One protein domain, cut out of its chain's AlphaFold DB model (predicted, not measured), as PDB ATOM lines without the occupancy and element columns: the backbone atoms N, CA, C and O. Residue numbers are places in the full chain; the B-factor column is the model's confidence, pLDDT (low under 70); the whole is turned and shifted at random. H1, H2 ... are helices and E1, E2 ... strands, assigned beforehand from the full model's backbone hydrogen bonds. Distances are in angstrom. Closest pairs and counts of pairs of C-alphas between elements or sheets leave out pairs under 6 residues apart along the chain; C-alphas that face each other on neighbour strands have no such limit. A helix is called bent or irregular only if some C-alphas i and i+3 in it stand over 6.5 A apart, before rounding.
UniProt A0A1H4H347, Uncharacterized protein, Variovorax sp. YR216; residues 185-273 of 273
ATOM      1  N   ILE A 185      84.892 114.574 109.503       91.44
ATOM      2  CA  ILE A 185      83.896 115.076 108.552       91.44
ATOM      3  C   ILE A 185      82.505 114.804 109.120       91.44
ATOM      4  O   ILE A 185      82.177 113.666 109.454       91.44
ATOM      5  N   ARG A 186      81.684 115.850 109.238       92.69
ATOM      6  CA  ARG A 186      80.264 115.753 109.587       92.69
ATOM      7  C   ARG A 186      79.417 116.211 108.409       92.69
ATOM      8  O   ARG A 186      79.776 117.129 107.679       92.69
ATOM      9  N   HIS A 187      78.271 115.577 108.237       91.75
ATOM     10  CA  HIS A 187      77.281 115.982 107.248       91.75
ATOM     11  C   HIS A 187      76.216 116.824 107.941       91.75
ATOM     12  O   HIS A 187      75.736 116.452 109.013       91.75
ATOM     13  N   LYS A 188      75.863 117.968 107.352       91.00
ATOM     14  CA  LYS A 188      74.771 118.800 107.866       91.00
ATOM     15  C   LYS A 188      73.443 118.050 107.728       91.00
ATOM     16  O   LYS A 188      73.248 117.297 106.770       91.00
ATOM     17  N   GLU A 189      72.528 118.266 108.667       84.50
ATOM     18  CA  GLU A 189      71.174 117.716 108.601       84.50
ATOM     19  C   GLU A 189      70.487 118.128 107.284       84.50
ATOM     20  O   GLU A 189      70.550 119.290 106.878       84.50
ATOM     21  N   GLY A 190      69.905 117.157 106.573       81.50
ATOM     22  CA  GLY A 190      69.307 117.359 105.246       81.50
ATOM     23  C   GLY A 190      70.275 117.271 104.057       81.50
ATOM     24  O   GLY A 190      69.843 117.435 102.918       81.50
ATOM     25  N   SER A 191      71.565 116.993 104.282       86.69
ATOM     26  CA  SER A 191      72.516 116.728 103.195       86.69
ATOM     27  C   SER A 191      72.461 115.278 102.700       86.69
ATOM     28  O   SER A 191      72.095 114.351 103.425       86.69
ATOM     29  N   ALA A 192      72.846 115.069 101.442       86.69
ATOM     30  CA  ALA A 192      73.045 113.740 100.889       86.69
ATOM     31  C   ALA A 192      74.325 113.141 101.482       86.69
ATOM     32  O   ALA A 192      75.411 113.681 101.260       86.69
ATOM     33  N   PHE A 193      74.209 112.023 102.205       86.88
ATOM     34  CA  PHE A 193      75.351 111.270 102.729       86.88
ATOM     35  C   PHE A 193      76.173 110.701 101.572       86.88
ATOM     36  O   PHE A 193      75.852 109.660 101.000       86.88
ATOM     37  N   ARG A 194      77.235 111.418 101.212       87.19
ATOM     38  CA  ARG A 194      78.214 111.010 100.207       87.19
ATOM     39  C   ARG A 194      79.555 110.806 100.884       87.19
ATOM     40  O   ARG A 194      79.890 111.544 101.804       87.19
ATOM     41  N   ALA A 195      80.316 109.818 100.423       89.25
ATOM     42  CA  ALA A 195      81.680 109.636 100.889       89.25
ATOM     43  C   ALA A 195      82.503 110.881 100.531       89.25
ATOM     44  O   ALA A 195      82.491 111.318  99.384       89.25
ATOM     45  N   VAL A 196      83.189 111.449 101.520       92.06
ATOM     46  CA  VAL A 196      84.090 112.585 101.327       92.06
ATOM     47  C   VAL A 196      85.462 112.186 101.832       92.06
ATOM     48  O   VAL A 196      85.592 111.724 102.967       92.06
ATOM     49  N   SER A 197      86.486 112.376 101.009       92.06
ATOM     50  CA  SER A 197      87.878 112.213 101.426       92.06
ATOM     51  C   SER A 197      88.616 113.547 101.328       92.06
ATOM     52  O   SER A 197      88.328 114.374 100.464       92.06
ATOM     53  N   ILE A 198      89.551 113.795 102.246       92.31
ATOM     54  CA  ILE A 198      90.398 114.992 102.208       92.31
ATOM     55  C   ILE A 198      91.677 114.630 101.466       92.31
ATOM     56  O   ILE A 198      92.491 113.849 101.954       92.31
ATOM     57  N   VAL A 199      91.854 115.217 100.287       92.44
ATOM     58  CA  VAL A 199      93.016 114.986  99.416       92.44
ATOM     59  C   VAL A 199      94.172 115.906  99.803       92.44
ATOM     60  O   VAL A 199      95.345 115.526  99.734       92.44
ATOM     61  N   ARG A 200      93.853 117.134 100.228       91.56
ATOM     62  CA  ARG A 200      94.845 118.120 100.650       91.56
ATOM     63  C   ARG A 200      94.354 118.907 101.854       91.56
ATOM     64  O   ARG A 200      93.271 119.484 101.834       91.56
ATOM     65  N   TRP A 201      95.224 118.984 102.852       90.75
ATOM     66  CA  TRP A 201      95.055 119.808 104.036       90.75
ATOM     67  C   TRP A 201      96.293 120.683 104.214       90.75
ATOM     68  O   TRP A 201      97.359 120.187 104.576       90.75
ATOM     69  N   ASP A 202      96.165 121.967 103.900       90.88
ATOM     70  CA  ASP A 202      97.254 122.940 103.963       90.88
ATOM     71  C   ASP A 202      96.750 124.168 104.723       90.88
ATOM     72  O   ASP A 202      96.298 125.148 104.133       90.88
ATOM     73  N   VAL A 203      96.701 124.059 106.051       87.19
ATOM     74  CA  VAL A 203      96.112 125.070 106.937       87.19
ATOM     75  C   VAL A 203      97.178 125.589 107.887       87.19
ATOM     76  O   VAL A 203      97.819 124.812 108.596       87.19
ATOM     77  N   SER A 204      97.363 126.910 107.912       83.56
ATOM     78  CA  SER A 204      98.314 127.545 108.821       83.56
ATOM     79  C   SER A 204      97.957 127.261 110.290       83.56
ATOM     80  O   SER A 204      96.796 127.425 110.673       83.56
ATOM     81  N   PRO A 205      98.938 126.943 111.161       73.19
ATOM     82  CA  PRO A 205      98.717 126.756 112.600       73.19
ATOM     83  C   PRO A 205      98.113 127.979 113.302       73.19
ATOM     84  O   PRO A 205      97.547 127.861 114.386       73.19
ATOM     85  N   ALA A 206      98.203 129.167 112.691       67.88
ATOM     86  CA  ALA A 206      97.552 130.378 113.190       67.88
ATOM     87  C   ALA A 206      96.012 130.258 113.248       67.88
ATOM     88  O   ALA A 206      95.367 131.042 113.942       67.88
ATOM     89  N   PHE A 207      95.435 129.258 112.570       67.19
ATOM     90  CA  PHE A 207      94.007 128.950 112.558       67.19
ATOM     91  C   PHE A 207      93.436 128.526 113.921       67.19
ATOM     92  O   PHE A 207      92.243 128.694 114.148       67.19
ATOM     93  N   VAL A 208      94.269 128.052 114.858       60.75
ATOM     94  CA  VAL A 208      93.845 127.480 116.158       60.75
ATOM     95  C   VAL A 208      93.016 128.454 117.028       60.75
ATOM     96  O   VAL A 208      92.435 128.049 118.026       60.75
ATOM     97  N   LYS A 209      92.911 129.736 116.650       64.12
ATOM     98  CA  LYS A 209      92.138 130.761 117.371       64.12
ATOM     99  C   LYS A 209      90.826 131.196 116.704       64.12
ATOM    100  O   LYS A 209      90.118 132.006 117.298       64.12
ATOM    101  N   ALA A 210      90.505 130.735 115.494       61.75
ATOM    102  CA  ALA A 210      89.275 131.138 114.806       61.75
ATOM    103  C   ALA A 210      88.092 130.267 115.262       61.75
ATOM    104  O   ALA A 210      88.150 129.044 115.167       61.75
ATOM    105  N   SER A 211      87.028 130.899 115.765       69.75
ATOM    106  CA  SER A 211      85.901 130.220 116.420       69.75
ATOM    107  C   SER A 211      84.959 129.466 115.475       69.75
ATOM    108  O   SER A 211      84.267 128.568 115.929       69.75
ATOM    109  N   GLU A 212      84.948 129.765 114.179       86.75
ATOM    110  CA  GLU A 212      84.269 128.995 113.128       86.75
ATOM    111  C   GLU A 212      84.652 129.638 111.790       86.75
ATOM    112  O   GLU A 212      84.750 130.863 111.695       86.75
ATOM    113  N   THR A 213      84.908 128.857 110.741       89.50
ATOM    114  CA  THR A 213      85.211 129.399 109.405       89.50
ATOM    115  C   THR A 213      84.308 128.789 108.352       89.50
ATOM    116  O   THR A 213      84.246 127.573 108.196       89.50
ATOM    117  N   LYS A 214      83.616 129.651 107.603       91.62
ATOM    118  CA  LYS A 214      82.771 129.239 106.481       91.62
ATOM    119  C   LYS A 214      83.646 128.840 105.297       91.62
ATOM    120  O   LYS A 214      84.538 129.584 104.899       91.62
ATOM    121  N   LEU A 215      83.364 127.675 104.733       93.00
ATOM    122  CA  LEU A 215      84.025 127.103 103.569       93.00
ATOM    123  C   LEU A 215      83.073 127.124 102.381       93.00
ATOM    124  O   LEU A 215      81.891 126.806 102.518       93.00
ATOM    125  N   ARG A 216      83.615 127.444 101.208       94.06
ATOM    126  CA  ARG A 216      82.925 127.305  99.926       94.06
ATOM    127  C   ARG A 216      83.832 126.541  98.990       94.06
ATOM    128  O   ARG A 216      84.917 127.021  98.662       94.06
ATOM    129  N   PHE A 217      83.415 125.340  98.614       94.56
ATOM    130  CA  PHE A 217      84.178 124.537  97.676       94.56
ATOM    131  C   PHE A 217      83.652 124.705  96.260       94.56
ATOM    132  O   PHE A 217      82.451 124.599  96.008       94.56
ATOM    133  N   PHE A 218      84.594 124.864  95.338       93.62
ATOM    134  CA  PHE A 218      84.344 124.955  93.909       93.62
ATOM    135  C   PHE A 218      84.927 123.727  93.211       93.62
ATOM    136  O   PHE A 218      86.038 123.287  93.532       93.62
ATOM    137  N   GLY A 219      84.167 123.160  92.275       91.00
ATOM    138  CA  GLY A 219      84.597 122.008  91.491       91.00
ATOM    139  C   GLY A 219      85.733 122.387  90.542       91.00
ATOM    140  O   GLY A 219      85.670 123.412  89.866       91.00
ATOM    141  N   GLU A 220      86.768 121.552  90.465       88.12
ATOM    142  CA  GLU A 220      87.938 121.815  89.616       88.12
ATOM    143  C   GLU A 220      87.600 121.768  88.118       88.12
ATOM    144  O   GLU A 220      88.100 122.568  87.333       88.12
ATOM    145  N   THR A 221      86.721 120.848  87.724       84.81
ATOM    146  CA  THR A 221      86.292 120.653  86.331       84.81
ATOM    147  C   THR A 221      85.122 121.544  85.930       84.81
ATOM    148  O   THR A 221      84.947 121.826  84.747       84.81
ATOM    149  N   ASN A 222      84.314 121.990  86.893       80.81
ATOM    150  CA  ASN A 222      83.141 122.815  86.640       80.81
ATOM    151  C   ASN A 222      82.990 123.880  87.740       80.81
ATOM    152  O   ASN A 222      82.243 123.671  88.697       80.81
ATOM    153  N   PRO A 223      83.675 125.031  87.613       77.19
ATOM    154  CA  PRO A 223      83.608 126.099  88.610       77.19
ATOM    155  C   PRO A 223      82.225 126.766  88.677       77.19
ATOM    156  O   PRO A 223      81.939 127.468  89.639       77.19
ATOM    157  N   SER A 224      81.372 126.547  87.670       73.31
ATOM    158  CA  SER A 224      79.971 126.986  87.644       73.31
ATOM    159  C   SER A 224      78.987 125.988  88.264       73.31
ATOM    160  O   SER A 224      77.791 126.268  88.300       73.31
ATOM    161  N   ALA A 225      79.451 124.820  88.722       75.56
ATOM    162  CA  ALA A 225      78.605 123.891  89.464       75.56
ATOM    163  C   ALA A 225      78.197 124.486  90.822       75.56
ATOM    164  O   ALA A 225      78.900 125.335  91.368       75.56
ATOM    165  N   ASN A 226      77.071 124.011  91.365       84.12
ATOM    166  CA  ASN A 226      76.606 124.393  92.700       84.12
ATOM    167  C   ASN A 226      77.741 124.223  93.720       84.12
ATOM    168  O   ASN A 226      78.347 123.152  93.800       84.12
ATOM    169  N   GLU A 227      78.031 125.289  94.460       92.12
ATOM    170  CA  GLU A 227      79.072 125.296  95.480       92.12
ATOM    171  C   GLU A 227      78.717 124.351  96.633       92.12
ATOM    172  O   GLU A 227      77.558 124.242  97.040       92.12
ATOM    173  N   ILE A 228      79.723 123.671  97.186       92.56
ATOM    174  CA  ILE A 228      79.542 122.930  98.437       92.56
ATOM    175  C   ILE A 228      79.813 123.903  99.570       92.56
ATOM    176  O   ILE A 228      80.937 124.387  99.734       92.56
ATOM    177  N   GLU A 229      78.797 124.159 100.380       94.44
ATOM    178  CA  GLU A 229      78.960 124.923 101.607       94.44
ATOM    179  C   GLU A 229      79.450 124.019 102.737       94.44
ATOM    180  O   GLU A 229      78.967 122.898 102.929       94.44
ATOM    181  N   GLY A 230      80.387 124.531 103.527       93.88
ATOM    182  CA  GLY A 230      80.833 123.873 104.741       93.88
ATOM    183  C   GLY A 230      81.200 124.849 105.845       93.88
ATOM    184  O   GLY A 230      81.326 126.052 105.625       93.88
ATOM    185  N   THR A 231      81.392 124.326 107.044       93.50
ATOM    186  CA  THR A 231      81.950 125.060 108.177       93.50
ATOM    187  C   THR A 231      83.079 124.251 108.790       93.50
ATOM    188  O   THR A 231      83.011 123.027 108.878       93.50
ATOM    189  N   LEU A 232      84.157 124.932 109.161       91.69
ATOM    190  CA  LEU A 232      85.296 124.357 109.857       91.69
ATOM    191  C   LEU A 232      85.345 124.929 111.269       91.69
ATOM    192  O   LEU A 232      85.492 126.142 111.437       91.69
ATOM    193  N   CYS A 233      85.261 124.047 112.257       90.19
ATOM    194  CA  CYS A 233      85.344 124.383 113.672       90.19
ATOM    195  C   CYS A 233      86.493 123.606 114.320       90.19
ATOM    196  O   CYS A 233      86.821 122.495 113.902       90.19
ATOM    197  N   MET A 234      87.101 124.188 115.351       87.88
ATOM    198  CA  MET A 234      88.050 123.490 116.214       87.88
ATOM    199  C   MET A 234      87.295 122.984 117.445       87.88
ATOM    200  O   MET A 234      86.761 123.792 118.200       87.88
ATOM    201  N   GLU A 235      87.232 121.667 117.629       87.62
ATOM    202  CA  GLU A 235      86.718 121.031 118.850       87.62
ATOM    203  C   GLU A 235      87.889 120.508 119.703       87.62
ATOM    204  O   GLU A 235      89.033 120.477 119.240       87.62
ATOM    205  N   ASP A 236      87.609 120.066 120.933       84.62
ATOM    206  CA  ASP A 236      88.621 119.535 121.867       84.62
ATOM    207  C   ASP A 236      89.424 118.363 121.267       84.62
ATOM    208  O   ASP A 236      90.626 118.234 121.494       84.62
ATOM    209  N   ASP A 237      88.773 117.556 120.425       83.31
ATOM    210  CA  ASP A 237      89.362 116.402 119.734       83.31
ATOM    211  C   ASP A 237      90.056 116.749 118.400       83.31
ATOM    212  O   ASP A 237      90.530 115.854 117.693       83.31
ATOM    213  N   GLY A 238      90.079 118.026 118.009       87.56
ATOM    214  CA  GLY A 238      90.686 118.500 116.766       87.56
ATOM    215  C   GLY A 238      89.702 119.129 115.767       87.56
ATOM    216  O   GLY A 238      88.568 119.464 116.114       87.56
ATOM    217  N   PRO A 239      90.140 119.352 114.514       90.12
ATOM    218  CA  PRO A 239      89.339 120.043 113.509       90.12
ATOM    219  C   PRO A 239      88.150 119.191 113.048       90.12
ATOM    220  O   PRO A 239      88.306 118.036 112.640       90.12
ATOM    221  N   VAL A 240      86.965 119.795 113.049       91.69
ATOM    222  CA  VAL A 240      85.727 119.201 112.545       91.69
ATOM    223  C   VAL A 240      85.213 120.032 111.380       91.69
ATOM    224  O   VAL A 240      84.956 121.227 111.510       91.69
ATOM    225  N   MET A 241      85.061 119.385 110.227       93.56
ATOM    226  CA  MET A 241      84.536 119.988 109.012       93.56
ATOM    227  C   MET A 241      83.117 119.485 108.764       93.56
ATOM    228  O   MET A 241      82.909 118.301 108.504       93.56
ATOM    229  N   THR A 242      82.142 120.384 108.827       94.69
ATOM    230  CA  THR A 242      80.742 120.091 108.515       94.69
ATOM    231  C   THR A 242      80.452 120.488 107.075       94.69
ATOM    232  O   THR A 242      80.686 121.633 106.708       94.69
ATOM    233  N   LEU A 243      79.953 119.572 106.247       95.00
ATOM    234  CA  LEU A 243      79.684 119.803 104.824       95.00
ATOM    235  C   LEU A 243      78.199 119.642 104.495       95.00
ATOM    236  O   LEU A 243      77.508 118.789 105.056       95.00
ATOM    237  N   THR A 244      77.727 120.431 103.531       93.94
ATOM    238  CA  THR A 244      76.392 120.306 102.937       93.94
ATOM    239  C   THR A 244      76.526 119.799 101.504       93.94
ATOM    240  O   THR A 244      76.699 120.568 100.561       93.94
ATOM    241  N   THR A 245      76.480 118.480 101.327       92.00
ATOM    242  CA  THR A 245      76.535 117.835 100.008       92.00
ATOM    243  C   THR A 245      75.134 117.588  99.451       92.00
ATOM    244  O   THR A 245      74.244 117.142 100.169       92.00
ATOM    245  N   LEU A 246      74.930 117.850  98.159       90.56
ATOM    246  CA  LEU A 246      73.689 117.589  97.429       90.56
ATOM    247  C   LEU A 246      73.911 116.480  96.396       90.56
ATOM    248  O   LEU A 246      75.033 116.247  95.940       90.56
ATOM    249  N   THR A 247      72.833 115.814  95.982       88.44
ATOM    250  CA  THR A 247      72.863 114.814  94.899       88.44
ATOM    251  C   THR A 247      73.240 115.415  93.544       88.44
ATOM    252  O   THR A 247      73.743 114.702  92.683       88.44
ATOM    253  N   SER A 248      73.045 116.724  93.360       88.88
ATOM    254  CA  SER A 248      73.424 117.457  92.147       88.88
ATOM    255  C   SER A 248      74.915 117.798  92.063       88.88
ATOM    256  O   SER A 248      75.373 118.230  91.006       88.88
ATOM    257  N   HIS A 249      75.691 117.620  93.138       90.69
ATOM    258  CA  HIS A 249      77.130 117.874  93.101       90.69
ATOM    259  C   HIS A 249      77.838 116.786  92.292       90.69
ATOM    260  O   HIS A 249      77.717 115.596  92.589       90.69
ATOM    261  N   ALA A 250      78.605 117.183  91.279       89.38
ATOM    262  CA  ALA A 250      79.373 116.242  90.473       89.38
ATOM    263  C   ALA A 250      80.443 115.514  91.320       89.38
ATOM    264  O   ALA A 250      81.010 116.114  92.242       89.38
ATOM    265  N   PRO A 251      80.725 114.229  91.041       91.12
ATOM    266  CA  PRO A 251      81.873 113.544  91.630       91.12
ATOM    267  C   PRO A 251      83.187 114.186  91.167       91.12
ATOM    268  O   PRO A 251      83.253 114.780  90.086       91.12
ATOM    269  N   GLY A 252      84.233 114.047  91.978       92.50
ATOM    270  CA  GLY A 252      85.570 114.551  91.665       92.50
ATOM    271  C   GLY A 252      86.114 115.526  92.701       92.50
ATOM    272  O   GLY A 252      85.728 115.494  93.867       92.50
ATOM    273  N   ARG A 253      87.057 116.376  92.276       94.19
ATOM    274  CA  ARG A 253      87.831 117.246  93.170       94.19
ATOM    275  C   ARG A 253      87.202 118.614  93.354       94.19
ATOM    276  O   ARG A 253      86.848 119.297  92.391       94.19
ATOM    277  N   TRP A 254      87.166 119.029  94.611       95.50
ATOM    278  CA  TRP A 254      86.589 120.281  95.065       95.50
ATOM    279  C   TRP A 254      87.597 121.021  95.935       95.50
ATOM    280  O   TRP A 254      88.222 120.429  96.816       95.50
ATOM    281  N   LYS A 255      87.774 122.322  95.689       95.56
ATOM    282  CA  LYS A 255      88.792 123.140  96.364       95.56
ATOM    283  C   LYS A 255      88.150 124.319  97.074       95.56
ATOM    284  O   LYS A 255      87.283 124.982  96.510       95.56
ATOM    285  N   SER A 256      88.608 124.588  98.289       95.12
ATOM    286  CA  SER A 256      88.210 125.743  99.088       95.12
ATOM    287  C   SER A 256      89.451 126.474  99.589       95.12
ATOM    288  O   SER A 256      90.407 125.853 100.069       95.12
ATOM    289  N   ALA A 257      89.437 127.799  99.467       93.44
ATOM    290  CA  ALA A 257      90.419 128.664 100.099       93.44
ATOM    291  C   ALA A 257      89.903 129.081 101.481       93.44
ATOM    292  O   ALA A 257      88.758 129.503 101.633       93.44
ATOM    293  N   LEU A 258      90.768 128.972 102.483       90.88
ATOM    294  CA  LEU A 258      90.493 129.439 103.835       90.88
ATOM    295  C   LEU A 258      90.949 130.891 103.956       90.88
ATOM    296  O   LEU A 258      92.151 131.163 103.884       90.88
ATOM    297  N   CYS A 259      90.000 131.805 104.146       88.31
ATOM    298  CA  CYS A 259      90.257 133.238 104.255       88.31
ATOM    299  C   CYS A 259      89.766 133.783 105.600       88.31
ATOM    300  O   CYS A 259      88.733 133.349 106.112       88.31
ATOM    301  N   THR A 260      90.501 134.733 106.182       84.88
ATOM    302  CA  THR A 260      90.030 135.505 107.341       84.88
ATOM    303  C   THR A 260      88.889 136.444 106.935       84.88
ATOM    304  O   THR A 260      88.631 136.642 105.746       84.88
ATOM    305  N   ALA A 261      88.224 137.068 107.915       84.38
ATOM    306  CA  ALA A 261      87.224 138.110 107.653       84.38
ATOM    307  C   ALA A 261      87.783 139.266 106.796       84.38
ATOM    308  O   ALA A 261      87.062 139.828 105.978       84.38
ATOM    309  N   ASP A 262      89.085 139.542 106.916       86.62
ATOM    310  CA  ASP A 262      89.800 140.560 106.137       86.62
ATOM    311  C   ASP A 262      90.183 140.086 104.720       86.62
ATOM    312  O   ASP A 262      90.913 140.768 104.003       86.62
ATOM    313  N   GLY A 263      89.759 138.885 104.315       85.56
ATOM    314  CA  GLY A 263      90.068 138.297 103.010       85.56
ATOM    315  C   GLY A 263      91.492 137.749 102.882       85.56
ATOM    316  O   GLY A 263      91.893 137.340 101.793       85.56
ATOM    317  N   THR A 264      92.267 137.704 103.970       88.56
ATOM    318  CA  THR A 264      93.623 137.143 103.935       88.56
ATOM    319  C   THR A 264      93.550 135.624 103.907       88.56
ATOM    320  O   THR A 264      93.030 135.003 104.836       88.56
ATOM    321  N   GLN A 265      94.094 135.016 102.857       90.25
ATOM    322  CA  GLN A 265      94.156 133.566 102.740       90.25
ATOM    323  C   GLN A 265      95.204 132.987 103.700       90.25
ATOM    324  O   GLN A 265      96.364 133.394 103.687       90.25
ATOM    325  N   PHE A 266      94.806 132.005 104.506       89.50
ATOM    326  CA  PHE A 266      95.686 131.318 105.459       89.50
ATOM    327  C   PHE A 266      95.724 129.796 105.265       89.50
ATOM    328  O   PHE A 266      96.416 129.098 106.010       89.50
ATOM    329  N   GLY A 267      94.996 129.271 104.277       91.31
ATOM    330  CA  GLY A 267      95.058 127.857 103.934       91.31
ATOM    331  C   GLY A 267      94.285 127.465 102.678       91.31
ATOM    332  O   GLY A 267      93.601 128.279 102.049       91.31
ATOM    333  N   ILE A 268      94.424 126.192 102.315       93.44
ATOM    334  CA  ILE A 268      93.730 125.519 101.217       93.44
ATOM    335  C   ILE A 268      93.287 124.139 101.703       93.44
ATOM    336  O   ILE A 268      94.071 123.394 102.298       93.44
ATOM    337  N   VAL A 269      92.041 123.784 101.398       93.88
ATOM    338  CA  VAL A 269      91.494 122.442 101.612       93.88
ATOM    339  C   VAL A 269      90.993 121.902 100.280       93.88
ATOM    340  O   VAL A 269      90.263 122.586  99.562       93.88
ATOM    341  N   GLU A 270      91.384 120.674  99.950       95.31
ATOM    342  CA  GLU A 270      90.883 119.957  98.776       95.31
ATOM    343  C   GLU A 270      90.220 118.656  99.228       95.31
ATOM    344  O   GLU A 270      90.815 117.876  99.980       95.31
ATOM    345  N   ILE A 271      88.992 118.432  98.759       94.44
ATOM    346  CA  ILE A 271      88.195 117.235  99.036       94.44
ATOM    347  C   ILE A 271      87.837 116.514  97.738       94.44
ATOM    348  O   ILE A 271      87.809 117.117  96.662       94.44
ATOM    349  N   GLU A 272      87.539 115.228  97.852       94.56
ATOM    350  CA  GLU A 272      87.032 114.389  96.770       94.56
ATOM    351  C   GLU A 272      85.681 113.781  97.172       94.56
ATOM    352  O   GLU A 272      85.539 113.275  98.290       94.56
ATOM    353  N   LEU A 273      84.699 113.905  96.267       90.69
ATOM    354  CA  LEU A 273      83.318 113.407  96.379       90.69
ATOM    355  C   LEU A 273      83.033 112.227  95.449       90.69
ATOM    356  O   LEU A 273      83.511 112.287  94.292       90.69
TER     357      LEU A 273
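Overview. This is residues 185 to 273 of the 273 residues of an uncharacterized protein of Variovorax sp. YR216 (UniProt A0A1H4H347). One seven-stranded sheet curls into an open, partial barrel, with its edge strands E1 and E2 apart and the small helix H1 at one end. The 89 printed residues run E1 E2 H1 E3 E4 E5 E6 E7; the sheet's order is E1 E5 E4 E3 E6 E7 E2, mixed. The class is mostly strand, and the whole is compact, with a radius of gyration of the C-alphas of 12.7 A and spans of 34 by 25 by 21 A.

Along the chain. E1, residues 185 to 187, begins at C-alpha (83.896, 115.076, 108.552). E2 is residues 197 to 203, H1 205 to 209, E3 213 to 219, 19.4 A long, and E4 228 to 235, 21.7 A. E5 is residues 238 to 244, 20.0 A, E6 253 to 259, 19.6 A, and E7 265 to 272, 21.3 A, ending at C-alpha (87.032, 114.389, 96.770).

Arrangement. The sheet is strongly twisted. E1 is parallel to E5, with N 186 and O 241 2.8 A apart. E3, E4 and E5 form a meander, each strand the antiparallel neighbour of the one before; N 215 and O 230 are 2.8 A apart, N 233 and O 240 2.9 A. With E6, antiparallel to E3, they form a Greek key, the first strand beside the fourth; N 218 and O 255 are 2.9 A apart. E3's pairing is staggered: residues 213 to 217 pair with E4, 218 to 219 with E6. E7 is antiparallel to E6, N 256 to O 269 2.9 A, and to E2, N 268 to O 202 2.8 A. H1 is on the sheet, over none of its strands, at a height over the sheet of 6.7 A; its closest C-alphas to E4 are Val 208 and Met 234, 7.0 A. H1 is only just irregular, C-alphas 206 and 209 being 6.9 A apart; 0 of 1 O i to N i+4 pairs and 1 of 2 O i to N i+3 pairs are within hydrogen-bond range.

Size, cuts and confidence. The C-alphas farthest apart, Ser 224 and Asp 236, are 36.1 A apart. The printed part has no cut and no long link. The model's pLDDT is under 70 at residues 206 to 211.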